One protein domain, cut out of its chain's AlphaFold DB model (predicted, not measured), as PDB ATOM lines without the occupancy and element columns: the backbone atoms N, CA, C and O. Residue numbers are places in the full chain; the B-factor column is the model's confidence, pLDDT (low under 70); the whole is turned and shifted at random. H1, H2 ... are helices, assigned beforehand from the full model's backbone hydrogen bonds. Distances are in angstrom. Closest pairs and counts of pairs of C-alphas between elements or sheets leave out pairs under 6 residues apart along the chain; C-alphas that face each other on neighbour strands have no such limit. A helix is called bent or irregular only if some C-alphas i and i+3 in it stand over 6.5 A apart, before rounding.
ATOM      1  N   ALA A 374     -30.461  26.382  -1.613       95.75
ATOM      2  CA  ALA A 374     -29.318  25.539  -1.980       95.75
ATOM      3  C   ALA A 374     -28.363  26.258  -2.946       95.75
ATOM      4  O   ALA A 374     -27.181  26.408  -2.638       95.75
ATOM      5  N   ARG A 375     -28.894  26.812  -4.041       94.81
ATOM      6  CA  ARG A 375     -28.104  27.575  -5.015       94.81
ATOM      7  C   ARG A 375     -27.479  28.826  -4.401       94.81
ATOM      8  O   ARG A 375     -26.353  29.186  -4.727       94.81
ATOM      9  N   MET A 376     -28.191  29.487  -3.491       94.94
ATOM     10  CA  MET A 376     -27.666  30.660  -2.794       94.94
ATOM     11  C   MET A 376     -26.463  30.327  -1.904       94.94
ATOM     12  O   MET A 376     -25.492  31.083  -1.864       94.94
ATOM     13  N   ARG A 377     -26.504  29.180  -1.215       93.38
ATOM     14  CA  ARG A 377     -25.373  28.686  -0.417       93.38
ATOM     15  C   ARG A 377     -24.150  28.418  -1.293       93.38
ATOM     16  O   ARG A 377     -23.072  28.875  -0.932       93.38
ATOM     17  N   GLU A 378     -24.330  27.779  -2.451       91.88
ATOM     18  CA  GLU A 378     -23.247  27.550  -3.422       91.88
ATOM     19  C   GLU A 378     -22.616  28.858  -3.913       91.88
ATOM     20  O   GLU A 378     -21.394  28.970  -3.964       91.88
ATOM     21  N   LEU A 379     -23.437  29.860  -4.257       91.75
ATOM     22  CA  LEU A 379     -22.943  31.167  -4.700       91.75
ATOM     23  C   LEU A 379     -22.114  31.845  -3.606       91.75
ATOM     24  O   LEU A 379     -21.022  32.336  -3.875       91.75
ATOM     25  N   ILE A 380     -22.601  31.843  -2.364       90.06
ATOM     26  CA  ILE A 380     -21.873  32.441  -1.241       90.06
ATOM     27  C   ILE A 380     -20.564  31.698  -0.973       90.06
ATOM     28  O   ILE A 380     -19.538  32.340  -0.764       90.06
ATOM     29  N   GLU A 381     -20.575  30.368  -1.006       87.12
ATOM     30  CA  GLU A 381     -19.377  29.559  -0.781       87.12
ATOM     31  C   GLU A 381     -18.334  29.748  -1.890       87.12
ATOM     32  O   GLU A 381     -17.162  29.970  -1.591       87.12
ATOM     33  N   GLY A 382     -18.749  29.752  -3.158       83.44
ATOM     34  CA  GLY A 382     -17.840  29.961  -4.289       83.44
ATOM     35  C   GLY A 382     -17.232  31.368  -4.343       83.44
ATOM     36  O   GLY A 382     -16.135  31.560  -4.870       83.44
ATOM     37  N   VAL A 383     -17.923  32.368  -3.794       80.94
ATOM     38  CA  VAL A 383     -17.497  33.773  -3.870       80.94
ATOM     39  C   VAL A 383     -16.725  34.213  -2.624       80.94
ATOM     40  O   VAL A 383     -15.678  34.850  -2.730       80.94
ATOM     41  N   PHE A 384     -17.201  33.862  -1.438       81.06
ATOM     42  CA  PHE A 384     -16.626  34.349  -0.183       81.06
ATOM     43  C   PHE A 384     -15.806  33.286   0.554       81.06
ATOM     44  O   PHE A 384     -15.122  33.611   1.522       81.06
ATOM     45  N   GLY A 385     -15.836  32.029   0.098       72.94
ATOM     46  CA  GLY A 385     -15.150  30.926   0.761       72.94
ATOM     47  C   GLY A 385     -15.689  30.656   2.176       72.94
ATOM     48  O   GLY A 385     -16.815  31.042   2.518       72.94
ATOM     49  N   PRO A 386     -14.911  29.969   3.033       60.81
ATOM     50  CA  PRO A 386     -15.264  29.820   4.437       60.81
ATOM     51  C   PRO A 386     -15.167  31.178   5.142       60.81
ATOM     52  O   PRO A 386     -14.160  31.873   5.048       60.81
ATOM     53  N   ALA A 387     -16.214  31.538   5.888       55.00
ATOM     54  CA  ALA A 387     -16.213  32.765   6.681       55.00
ATOM     55  C   ALA A 387     -15.018  32.764   7.656       55.00
ATOM     56  O   ALA A 387     -14.879  31.783   8.398       55.00
ATOM     57  N   PRO A 388     -14.186  33.822   7.697       53.50
ATOM     58  CA  PRO A 388     -13.126  33.914   8.691       53.50
ATOM     59  C   PRO A 388     -13.742  33.882  10.096       53.50
ATOM     60  O   PRO A 388     -14.794  34.482  10.339       53.50
ATOM     61  N   ALA A 389     -13.108  33.159  11.021       51.44
ATOM     62  CA  ALA A 389     -13.501  33.186  12.424       51.44
ATOM     63  C   ALA A 389     -13.237  34.598  12.967       51.44
ATOM     64  O   ALA A 389     -12.100  35.062  12.944       51.44
ATOM     65  N   ARG A 390     -14.283  35.299  13.415       56.91
ATOM     66  CA  ARG A 390     -14.174  36.641  14.006       56.91
ATOM     67  C   ARG A 390     -14.663  36.618  15.448       56.91
ATOM     68  O   ARG A 390     -15.509  35.798  15.803       56.91
ATOM     69  N   SER A 391     -14.109  37.499  16.278       48.75
ATOM     70  CA  SER A 391     -14.547  37.647  17.666       48.75
ATOM     71  C   SER A 391     -15.972  38.228  17.729       48.75
ATOM     72  O   SER A 391     -16.342  39.036  16.871       48.75
ATOM     73  N   PRO A 392     -16.775  37.876  18.752       49.38
ATOM     74  CA  PRO A 392     -18.124  38.425  18.949       49.38
ATOM     75  C   PRO A 392     -18.163  39.962  19.015       49.38
ATOM     76  O   PRO A 392     -19.125  40.589  18.581       49.38
ATOM     77  N   GLU A 393     -17.089  40.583  19.506       46.03
ATOM     78  CA  GLU A 393     -16.921  42.039  19.601       46.03
ATOM     79  C   GLU A 393     -16.801  42.704  18.218       46.03
ATOM     80  O   GLU A 393     -17.399  43.753  17.979       46.03
ATOM     81  N   ALA A 394     -16.108  42.061  17.269       49.22
ATOM     82  CA  ALA A 394     -16.004  42.519  15.880       49.22
ATOM     83  C   ALA A 394     -17.311  42.320  15.085       49.22
ATOM     84  O   ALA A 394     -17.554  43.013  14.090       49.22
ATOM     85  N   GLU A 395     -18.164  41.384  15.514       51.25
ATOM     86  CA  GLU A 395     -19.514  41.198  14.971       51.25
ATOM     87  C   GLU A 395     -20.511  42.232  15.534       51.25
ATOM     88  O   GLU A 395     -21.390  42.675  14.796       51.25
ATOM     89  N   ALA A 396     -20.337  42.684  16.783       47.09
ATOM     90  CA  ALA A 396     -21.224  43.638  17.461       47.09
ATOM     91  C   ALA A 396     -20.919  45.129  17.188       47.09
ATOM     92  O   ALA A 396     -21.822  45.960  17.259       47.09
ATOM     93  N   ALA A 397     -19.669  45.491  16.867       47.44
ATOM     94  CA  ALA A 397     -19.230  46.890  16.732       47.44
ATOM     95  C   ALA A 397     -19.675  47.606  15.437       47.44
ATOM     96  O   ALA A 397     -19.418  48.797  15.266       47.44
ATOM     97  N   ALA A 398     -20.322  46.907  14.502       49.69
ATOM     98  CA  ALA A 398     -20.749  47.498  13.242       49.69
ATOM     99  C   ALA A 398     -22.220  47.902  13.304       49.69
ATOM    100  O   ALA A 398     -23.112  47.063  13.210       49.69
ATOM    101  N   ASP A 399     -22.465  49.204  13.401       44.56
ATOM    102  CA  ASP A 399     -23.786  49.775  13.171       44.56
ATOM    103  C   ASP A 399     -24.245  49.350  11.758       44.56
ATOM    104  O   ASP A 399     -23.653  49.751  10.752       44.56
ATOM    105  N   GLY A 400     -25.242  48.457  11.663       48.06
ATOM    106  CA  GLY A 400     -25.635  47.708  10.451       48.06
ATOM    107  C   GLY A 400     -26.152  48.552   9.273       48.06
ATOM    108  O   GLY A 400     -26.754  48.041   8.328       48.06
ATOM    109  N   ARG A 401     -25.940  49.866   9.311       46.34
ATOM    110  CA  ARG A 401     -26.463  50.850   8.367       46.34
ATOM    111  C   ARG A 401     -25.577  51.024   7.128       46.34
ATOM    112  O   ARG A 401     -26.136  51.242   6.054       46.34
ATOM    113  N   ALA A 402     -24.255  50.830   7.208       53.75
ATOM    114  CA  ALA A 402     -23.326  51.060   6.086       53.75
ATOM    115  C   ALA A 402     -22.694  49.768   5.520       53.75
ATOM    116  O   ALA A 402     -22.198  48.936   6.275       53.75
ATOM    117  N   GLU A 403     -22.675  49.615   4.189       62.75
ATOM    118  CA  GLU A 403     -21.837  48.615   3.504       62.75
ATOM    119  C   GLU A 403     -20.387  49.100   3.513       62.75
ATOM    120  O   GLU A 403     -20.003  49.960   2.722       62.75
ATOM    121  N   THR A 404     -19.581  48.585   4.438       66.62
ATOM    122  CA  THR A 404     -18.140  48.857   4.472       66.62
ATOM    123  C   THR A 404     -17.365  47.684   3.870       66.62
ATOM    124  O   THR A 404     -17.848  46.549   3.911       66.62
ATOM    125  N   PRO A 405     -16.140  47.908   3.357       68.38
ATOM    126  CA  PRO A 405     -15.262  46.828   2.901       68.38
ATOM    127  C   PRO A 405     -15.136  45.684   3.923       68.38
ATOM    128  O   PRO A 405     -15.287  44.514   3.578       68.38
ATOM    129  N   ALA A 406     -14.984  46.031   5.204       67.56
ATOM    130  CA  ALA A 406     -14.863  45.089   6.315       67.56
ATOM    131  C   ALA A 406     -16.123  44.246   6.587       67.56
ATOM    132  O   ALA A 406     -16.025  43.179   7.205       67.56
ATOM    133  N   ALA A 407     -17.300  44.716   6.164       74.56
ATOM    134  CA  ALA A 407     -18.580  44.060   6.412       74.56
ATOM    135  C   ALA A 407     -18.871  42.920   5.426       74.56
ATOM    136  O   ALA A 407     -19.526  41.958   5.809       74.56
ATOM    137  N   VAL A 408     -18.357  42.979   4.191       81.12
ATOM    138  CA  VAL A 408     -18.765  42.074   3.098       81.12
ATOM    139  C   VAL A 408     -18.561  40.596   3.446       81.12
ATOM    140  O   VAL A 408     -19.518  39.822   3.438       81.12
ATOM    141  N   ALA A 409     -17.335  40.202   3.808       79.12
ATOM    142  CA  ALA A 409     -17.021  38.807   4.134       79.12
ATOM    143  C   ALA A 409     -17.766  38.316   5.389       79.12
ATOM    144  O   ALA A 409     -18.216  37.169   5.452       79.12
ATOM    145  N   ARG A 410     -17.948  39.199   6.381       79.25
ATOM    146  CA  ARG A 410     -18.713  38.898   7.599       79.25
ATOM    147  C   ARG A 410     -20.183  38.653   7.278       79.25
ATOM    148  O   ARG A 410     -20.729  37.639   7.702       79.25
ATOM    149  N   ASP A 411     -20.814  39.559   6.540       85.12
ATOM    150  CA  ASP A 411     -22.244  39.507   6.240       85.12
ATOM    151  C   ASP A 411     -22.571  38.285   5.371       85.12
ATOM    152  O   ASP A 411     -23.580  37.615   5.604       85.12
ATOM    153  N   ALA A 412     -21.682  37.928   4.437       87.56
ATOM    154  CA  ALA A 412     -21.756  36.672   3.694       87.56
ATOM    155  C   ALA A 412     -21.661  35.446   4.622       87.56
ATOM    156  O   ALA A 412     -22.455  34.508   4.509       87.56
ATOM    157  N   GLY A 413     -20.737  35.470   5.587       86.06
ATOM    158  CA  GLY A 413     -20.589  34.418   6.590       86.06
ATOM    159  C   GLY A 413     -21.810  34.252   7.496       86.06
ATOM    160  O   GLY A 413     -22.248  33.124   7.730       86.06
ATOM    161  N   LEU A 414     -22.388  35.361   7.965       87.19
ATOM    162  CA  LEU A 414     -23.616  35.383   8.759       87.19
ATOM    163  C   LEU A 414     -24.803  34.838   7.958       87.19
ATOM    164  O   LEU A 414     -25.498  33.946   8.443       87.19
ATOM    165  N   ALA A 415     -24.978  35.290   6.713       90.62
ATOM    166  CA  ALA A 415     -26.031  34.793   5.828       90.62
ATOM    167  C   ALA A 415     -25.907  33.280   5.596       90.62
ATOM    168  O   ALA A 415     -26.897  32.553   5.682       90.62
ATOM    169  N   ARG A 416     -24.685  32.779   5.372       89.94
ATOM    170  CA  ARG A 416     -24.413  31.341   5.221       89.94
ATOM    171  C   ARG A 416     -24.822  30.547   6.461       89.94
ATOM    172  O   ARG A 416     -25.455  29.503   6.321       89.94
ATOM    173  N   ARG A 417     -24.483  31.034   7.663       89.75
ATOM    174  CA  ARG A 417     -24.876  30.391   8.930       89.75
ATOM    175  C   ARG A 417     -26.393  30.383   9.105       89.75
ATOM    176  O   ARG A 417     -26.947  29.337   9.428       89.75
ATOM    177  N   ALA A 418     -27.065  31.497   8.825       92.00
ATOM    178  CA  ALA A 418     -28.519  31.593   8.926       92.00
ATOM    179  C   ALA A 418     -29.246  30.668   7.933       92.00
ATOM    180  O   ALA A 418     -30.256  30.063   8.284       92.00
ATOM    181  N   MET A 419     -28.717  30.488   6.717       93.19
ATOM    182  CA  MET A 419     -29.287  29.570   5.721       93.19
ATOM    183  C   MET A 419     -29.013  28.085   5.999       93.19
ATOM    184  O   MET A 419     -29.625  27.236   5.354       93.19
ATOM    185  N   ALA A 420     -28.110  27.732   6.922       90.31
ATOM    186  CA  ALA A 420     -27.708  26.339   7.138       90.31
ATOM    187  C   ALA A 420     -28.883  25.427   7.548       90.31
ATOM    188  O   ALA A 420     -28.918  24.265   7.150       90.31
ATOM    189  N   GLY A 421     -29.855  25.965   8.294       89.12
ATOM    190  CA  GLY A 421     -31.064  25.252   8.726       89.12
ATOM    191  C   GLY A 421     -32.272  25.382   7.790       89.12
ATOM    192  O   GLY A 421     -33.353  24.909   8.137       89.12
ATOM    193  N   TRP A 422     -32.133  26.041   6.636       95.88
ATOM    194  CA  TRP A 422     -33.242  26.264   5.706       95.88
ATOM    195  C   TRP A 422     -33.376  25.135   4.669       95.88
ATOM    196  O   TRP A 422     -32.359  24.630   4.182       95.88
ATOM    197  N   PRO A 423     -34.609  24.755   4.266       97.06
ATOM    198  CA  PRO A 423     -34.812  23.786   3.190       97.06
ATOM    199  C   PRO A 423     -34.167  24.261   1.885       97.06
ATOM    200  O   PRO A 423     -34.362  25.404   1.478       97.06
ATOM    201  N   GLY A 424     -33.418  23.384   1.208       95.75
ATOM    202  CA  GLY A 424     -32.659  23.746   0.004       95.75
ATOM    203  C   GLY A 424     -33.520  24.247  -1.160       95.75
ATOM    204  O   GLY A 424     -33.128  25.205  -1.821       95.75
ATOM    205  N   GLU A 425     -34.699  23.650  -1.339       97.06
ATOM    206  CA  GLU A 425     -35.677  24.000  -2.380       97.06
ATOM    207  C   GLU A 425     -36.496  25.257  -2.050       97.06
ATOM    208  O   GLU A 425     -37.241  25.755  -2.892       97.06
ATOM    209  N   ALA A 426     -36.400  25.781  -0.821       97.44
ATOM    210  CA  ALA A 426     -37.130  26.988  -0.465       97.44
ATOM    211  C   ALA A 426     -36.600  28.186  -1.279       97.44
ATOM    212  O   ALA A 426     -35.383  28.325  -1.435       97.44
ATOM    213  N   PRO A 427     -37.479  29.083  -1.758       98.00
ATOM    214  CA  PRO A 427     -37.051  30.296  -2.443       98.00
ATOM    215  C   PRO A 427     -36.357  31.250  -1.465       98.00
ATOM    216  O   PRO A 427     -36.813  31.439  -0.331       98.00
ATOM    217  N   VAL A 428     -35.290  31.922  -1.907       97.44
ATOM    218  CA  VAL A 428     -34.550  32.886  -1.076       97.44
ATOM    219  C   VAL A 428     -35.424  34.066  -0.624       97.44
ATOM    220  O   VAL A 428     -35.158  34.665   0.414       97.44
ATOM    221  N   ALA A 429     -36.520  34.368  -1.329       97.50
ATOM    222  CA  ALA A 429     -37.525  35.322  -0.859       97.50
ATOM    223  C   ALA A 429     -38.125  34.927   0.502       97.50
ATOM    224  O   ALA A 429     -38.272  35.782   1.372       97.50
ATOM    225  N   ALA A 430     -38.430  33.641   0.717       97.50
ATOM    226  CA  ALA A 430     -38.961  33.168   1.996       97.50
ATOM    227  C   ALA A 430     -37.929  33.333   3.119       97.50
ATOM    228  O   ALA A 430     -38.282  33.761   4.218       97.50
ATOM    229  N   PHE A 431     -36.654  33.064   2.815       97.62
ATOM    230  CA  PHE A 431     -35.534  33.327   3.718       97.62
ATOM    231  C   PHE A 431     -35.441  34.810   4.089       97.62
ATOM    232  O   PHE A 431     -35.454  35.143   5.270       97.62
ATOM    233  N   LEU A 432     -35.436  35.706   3.099       96.81
ATOM    234  CA  LEU A 432     -35.301  37.150   3.314       96.81
ATOM    235  C   LEU A 432     -36.500  37.795   4.017       96.81
ATOM    236  O   LEU A 432     -36.331  38.830   4.655       96.81
ATOM    237  N   LEU A 433     -37.697  37.205   3.934       96.69
ATOM    238  CA  LEU A 433     -38.845  37.657   4.726       96.69
ATOM    239  C   LEU A 433     -38.640  37.422   6.229       96.69
ATOM    240  O   LEU A 433     -39.147  38.199   7.032       96.69
ATOM    241  N   ARG A 434     -37.909  36.364   6.610       95.81
ATOM    242  CA  ARG A 434     -37.575  36.067   8.015       95.81
ATOM    243  C   ARG A 434     -36.244  36.672   8.457       95.81
ATOM    244  O   ARG A 434     -36.103  36.982   9.632       95.81
ATOM    245  N   HIS A 435     -35.310  36.838   7.523       93.88
ATOM    246  CA  HIS A 435     -33.953  37.331   7.757       93.88
ATOM    247  C   HIS A 435     -33.598  38.512   6.831       93.88
ATOM    248  O   HIS A 435     -32.705  38.397   5.974       93.88
ATOM    249  N   PRO A 436     -34.312  39.651   6.927       93.50
ATOM    250  CA  PRO A 436     -34.084  40.806   6.060       93.50
ATOM    251  C   PRO A 436     -32.674  41.406   6.203       93.50
ATOM    252  O   PRO A 436     -32.176  42.024   5.259       93.50
ATOM    253  N   GLU A 437     -32.001  41.186   7.335       89.19
ATOM    254  CA  GLU A 437     -30.622  41.599   7.610       89.19
ATOM    255  C   GLU A 437     -29.611  41.035   6.599       89.19
ATOM    256  O   GLU A 437     -28.593  41.665   6.316       89.19
ATOM    257  N   HIS A 438     -29.907  39.891   5.972       91.88
ATOM    258  CA  HIS A 438     -29.015  39.252   5.001       91.88
ATOM    259  C   HIS A 438     -29.218  39.732   3.560       91.88
ATOM    260  O   HIS A 438     -28.486  39.308   2.663       91.88
ATOM    261  N   ARG A 439     -30.161  40.653   3.309       91.56
ATOM    262  CA  ARG A 439     -30.500  41.149   1.963       91.56
ATOM    263  C   ARG A 439     -29.279  41.587   1.150       91.56
ATOM    264  O   ARG A 439     -29.208  41.290  -0.039       91.56
ATOM    265  N   ARG A 440     -28.333  42.294   1.773       87.75
ATOM    266  CA  ARG A 440     -27.123  42.804   1.107       87.75
ATOM    267  C   ARG A 440     -26.202  41.670   0.661       87.75
ATOM    268  O   ARG A 440     -25.842  41.610  -0.510       87.75
ATOM    269  N   ALA A 441     -25.912  40.726   1.556       89.94
ATOM    270  CA  ALA A 441     -25.107  39.546   1.249       89.94
ATOM    271  C   ALA A 441     -25.737  38.690   0.137       89.94
ATOM    272  O   ALA A 441     -25.048  38.315  -0.809       89.94
ATOM    273  N   ILE A 442     -27.056  38.457   0.196       93.81
ATOM    274  CA  ILE A 442     -27.788  37.726  -0.852       93.81
ATOM    275  C   ILE A 442     -27.699  38.455  -2.198       93.81
ATOM    276  O   ILE A 442     -27.416  37.834  -3.222       93.81
ATOM    277  N   ARG A 443     -27.900  39.779  -2.207       92.69
ATOM    278  CA  ARG A 443     -27.784  40.589  -3.425       92.69
ATOM    279  C   ARG A 443     -26.393  40.471  -4.047       92.69
ATOM    280  O   ARG A 443     -26.297  40.228  -5.245       92.69
ATOM    281  N   ARG A 444     -25.334  40.619  -3.248       91.06
ATOM    282  CA  ARG A 444     -23.942  40.511  -3.715       91.06
ATOM    283  C   ARG A 444     -23.620  39.123  -4.254       91.06
ATOM    284  O   ARG A 444     -23.054  39.016  -5.332       91.06
ATOM    285  N   ALA A 445     -24.049  38.068  -3.562       92.19
ATOM    286  CA  ALA A 445     -23.851  36.697  -4.021       92.19
ATOM    287  C   ALA A 445     -24.524  36.424  -5.377       92.19
ATOM    288  O   ALA A 445     -23.939  35.760  -6.229       92.19
ATOM    289  N   GLN A 446     -25.726  36.969  -5.607       93.81
ATOM    290  CA  GLN A 446     -26.366  36.882  -6.923       93.81
ATOM    291  C   GLN A 446     -25.616  37.682  -7.992       93.81
ATOM    292  O   GLN A 446     -25.443  37.165  -9.093       93.81
ATOM    293  N   ILE A 447     -25.138  38.892  -7.669       92.31
ATOM    294  CA  ILE A 447     -24.308  39.700  -8.579       92.31
ATOM    295  C   ILE A 447     -23.053  38.931  -8.984       92.31
ATOM    296  O   ILE A 447     -22.805  38.742 -10.171       92.31
ATOM    297  N   ALA A 448     -22.314  38.406  -8.012       90.81
ATOM    298  CA  ALA A 448     -21.100  37.639  -8.253       90.81
ATOM    299  C   ALA A 448     -21.340  36.372  -9.103       90.81
ATOM    300  O   ALA A 448     -20.421  35.881  -9.756       90.81
ATOM    301  N   GLY A 449     -22.581  35.872  -9.156       88.69
ATOM    302  CA  GLY A 449     -22.983  34.775 -10.037       88.69
ATOM    303  C   GLY A 449     -22.934  35.100 -11.536       88.69
ATOM    304  O   GLY A 449     -22.784  34.178 -12.335       88.69
ATOM    305  N   PHE A 450     -23.038  36.375 -11.932       89.25
ATOM    306  CA  PHE A 450     -22.918  36.820 -13.333       89.25
ATOM    307  C   PHE A 450     -21.818  37.874 -13.564       89.25
ATOM    308  O   PHE A 450     -21.463  38.147 -14.709       89.25
TER     309      PHE A 450
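This is residues 374 to 450 of the 522 residues of an uncharacterized protein of Roseibacterium sp. KMU-115 (UniProt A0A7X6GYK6). Two helices, H3 and H1, lie side by side, and a third, H5, crosses both to complete a small core. At one end of the longest axis sits the short helix H4, and at the opposite end the stretch between H1 and H3, with the very short H2, makes a wide turn of low confidence. The printed part has 77 residues with five named helices, in the order H1, H2, H3, H4, H5, and no named strand; its class is all helix. The whole is compact, with a radius of gyration of the C-alphas of 12.0 A, and spans 34 by 24 by 20 A.

Begin with H3, residues 405 to 419, the longest helix. H5, residues 436 to 448, touches H3; look at the C-alphas of Ala 412 and Ala 441, their closest, 5.0 A apart. Their lines are only just about perpendicular, at 73 degrees. H1, residues 374 to 384, touches H3 at a shallow tilt of 27 degrees, opposite ways, closest at the C-alphas of Phe 384 and Ala 409, 6.2 A apart. H1 also touches H5, closest at the C-alphas of Ile 380 and Ala 445, 5.5 A apart, only just about perpendicular at 72 degrees. With one of these three touching pairs at a shallow tilt, the helix packing is mostly crossed, its lines at wide angles, but only just. Farther out, H4, residues 428 to 434, is close to but not clearly touching H5, where the C-alphas of Leu 432 and Arg 439 are the closest, 6.4 A apart. H2, residues 392 to 396, is close to but not clearly touching H3, closest at the C-alphas of Glu 395 and Arg 410, 7.8 A apart; it is apart from H1, H4 and H5. In H1 and H2 every O i to N i+4 pair is within hydrogen-bond range; in H3 9 of 11 are, in H4 2 of 3 and in H5 7 of 9.

Find C-alpha 405 at (-15.262, 46.828, 2.901); from there H3 runs 22.4 A to C-alpha 419. It is only just irregular: C-alphas 406 and 409 are 7.0 A apart. H5 is irregular too, with C-alphas 437 and 440 7.5 A apart; it runs 19.6 A and ends at C-alpha 448, at (-21.100, 37.639, -8.253). H1 begins at C-alpha 374, at (-29.318, 25.539, -1.980), and runs 15.6 A. H4 runs 10.1 A and H2 6.2 A.

The two C-alphas farthest apart are those of Glu 393 and Glu 425, 34.1 A. The printed part has no cut. The link from H4 to H5 is tight, and the other three are short. The mean pLDDT of the printed part is 80.5; look at residues 386 to 406 for the values under 70.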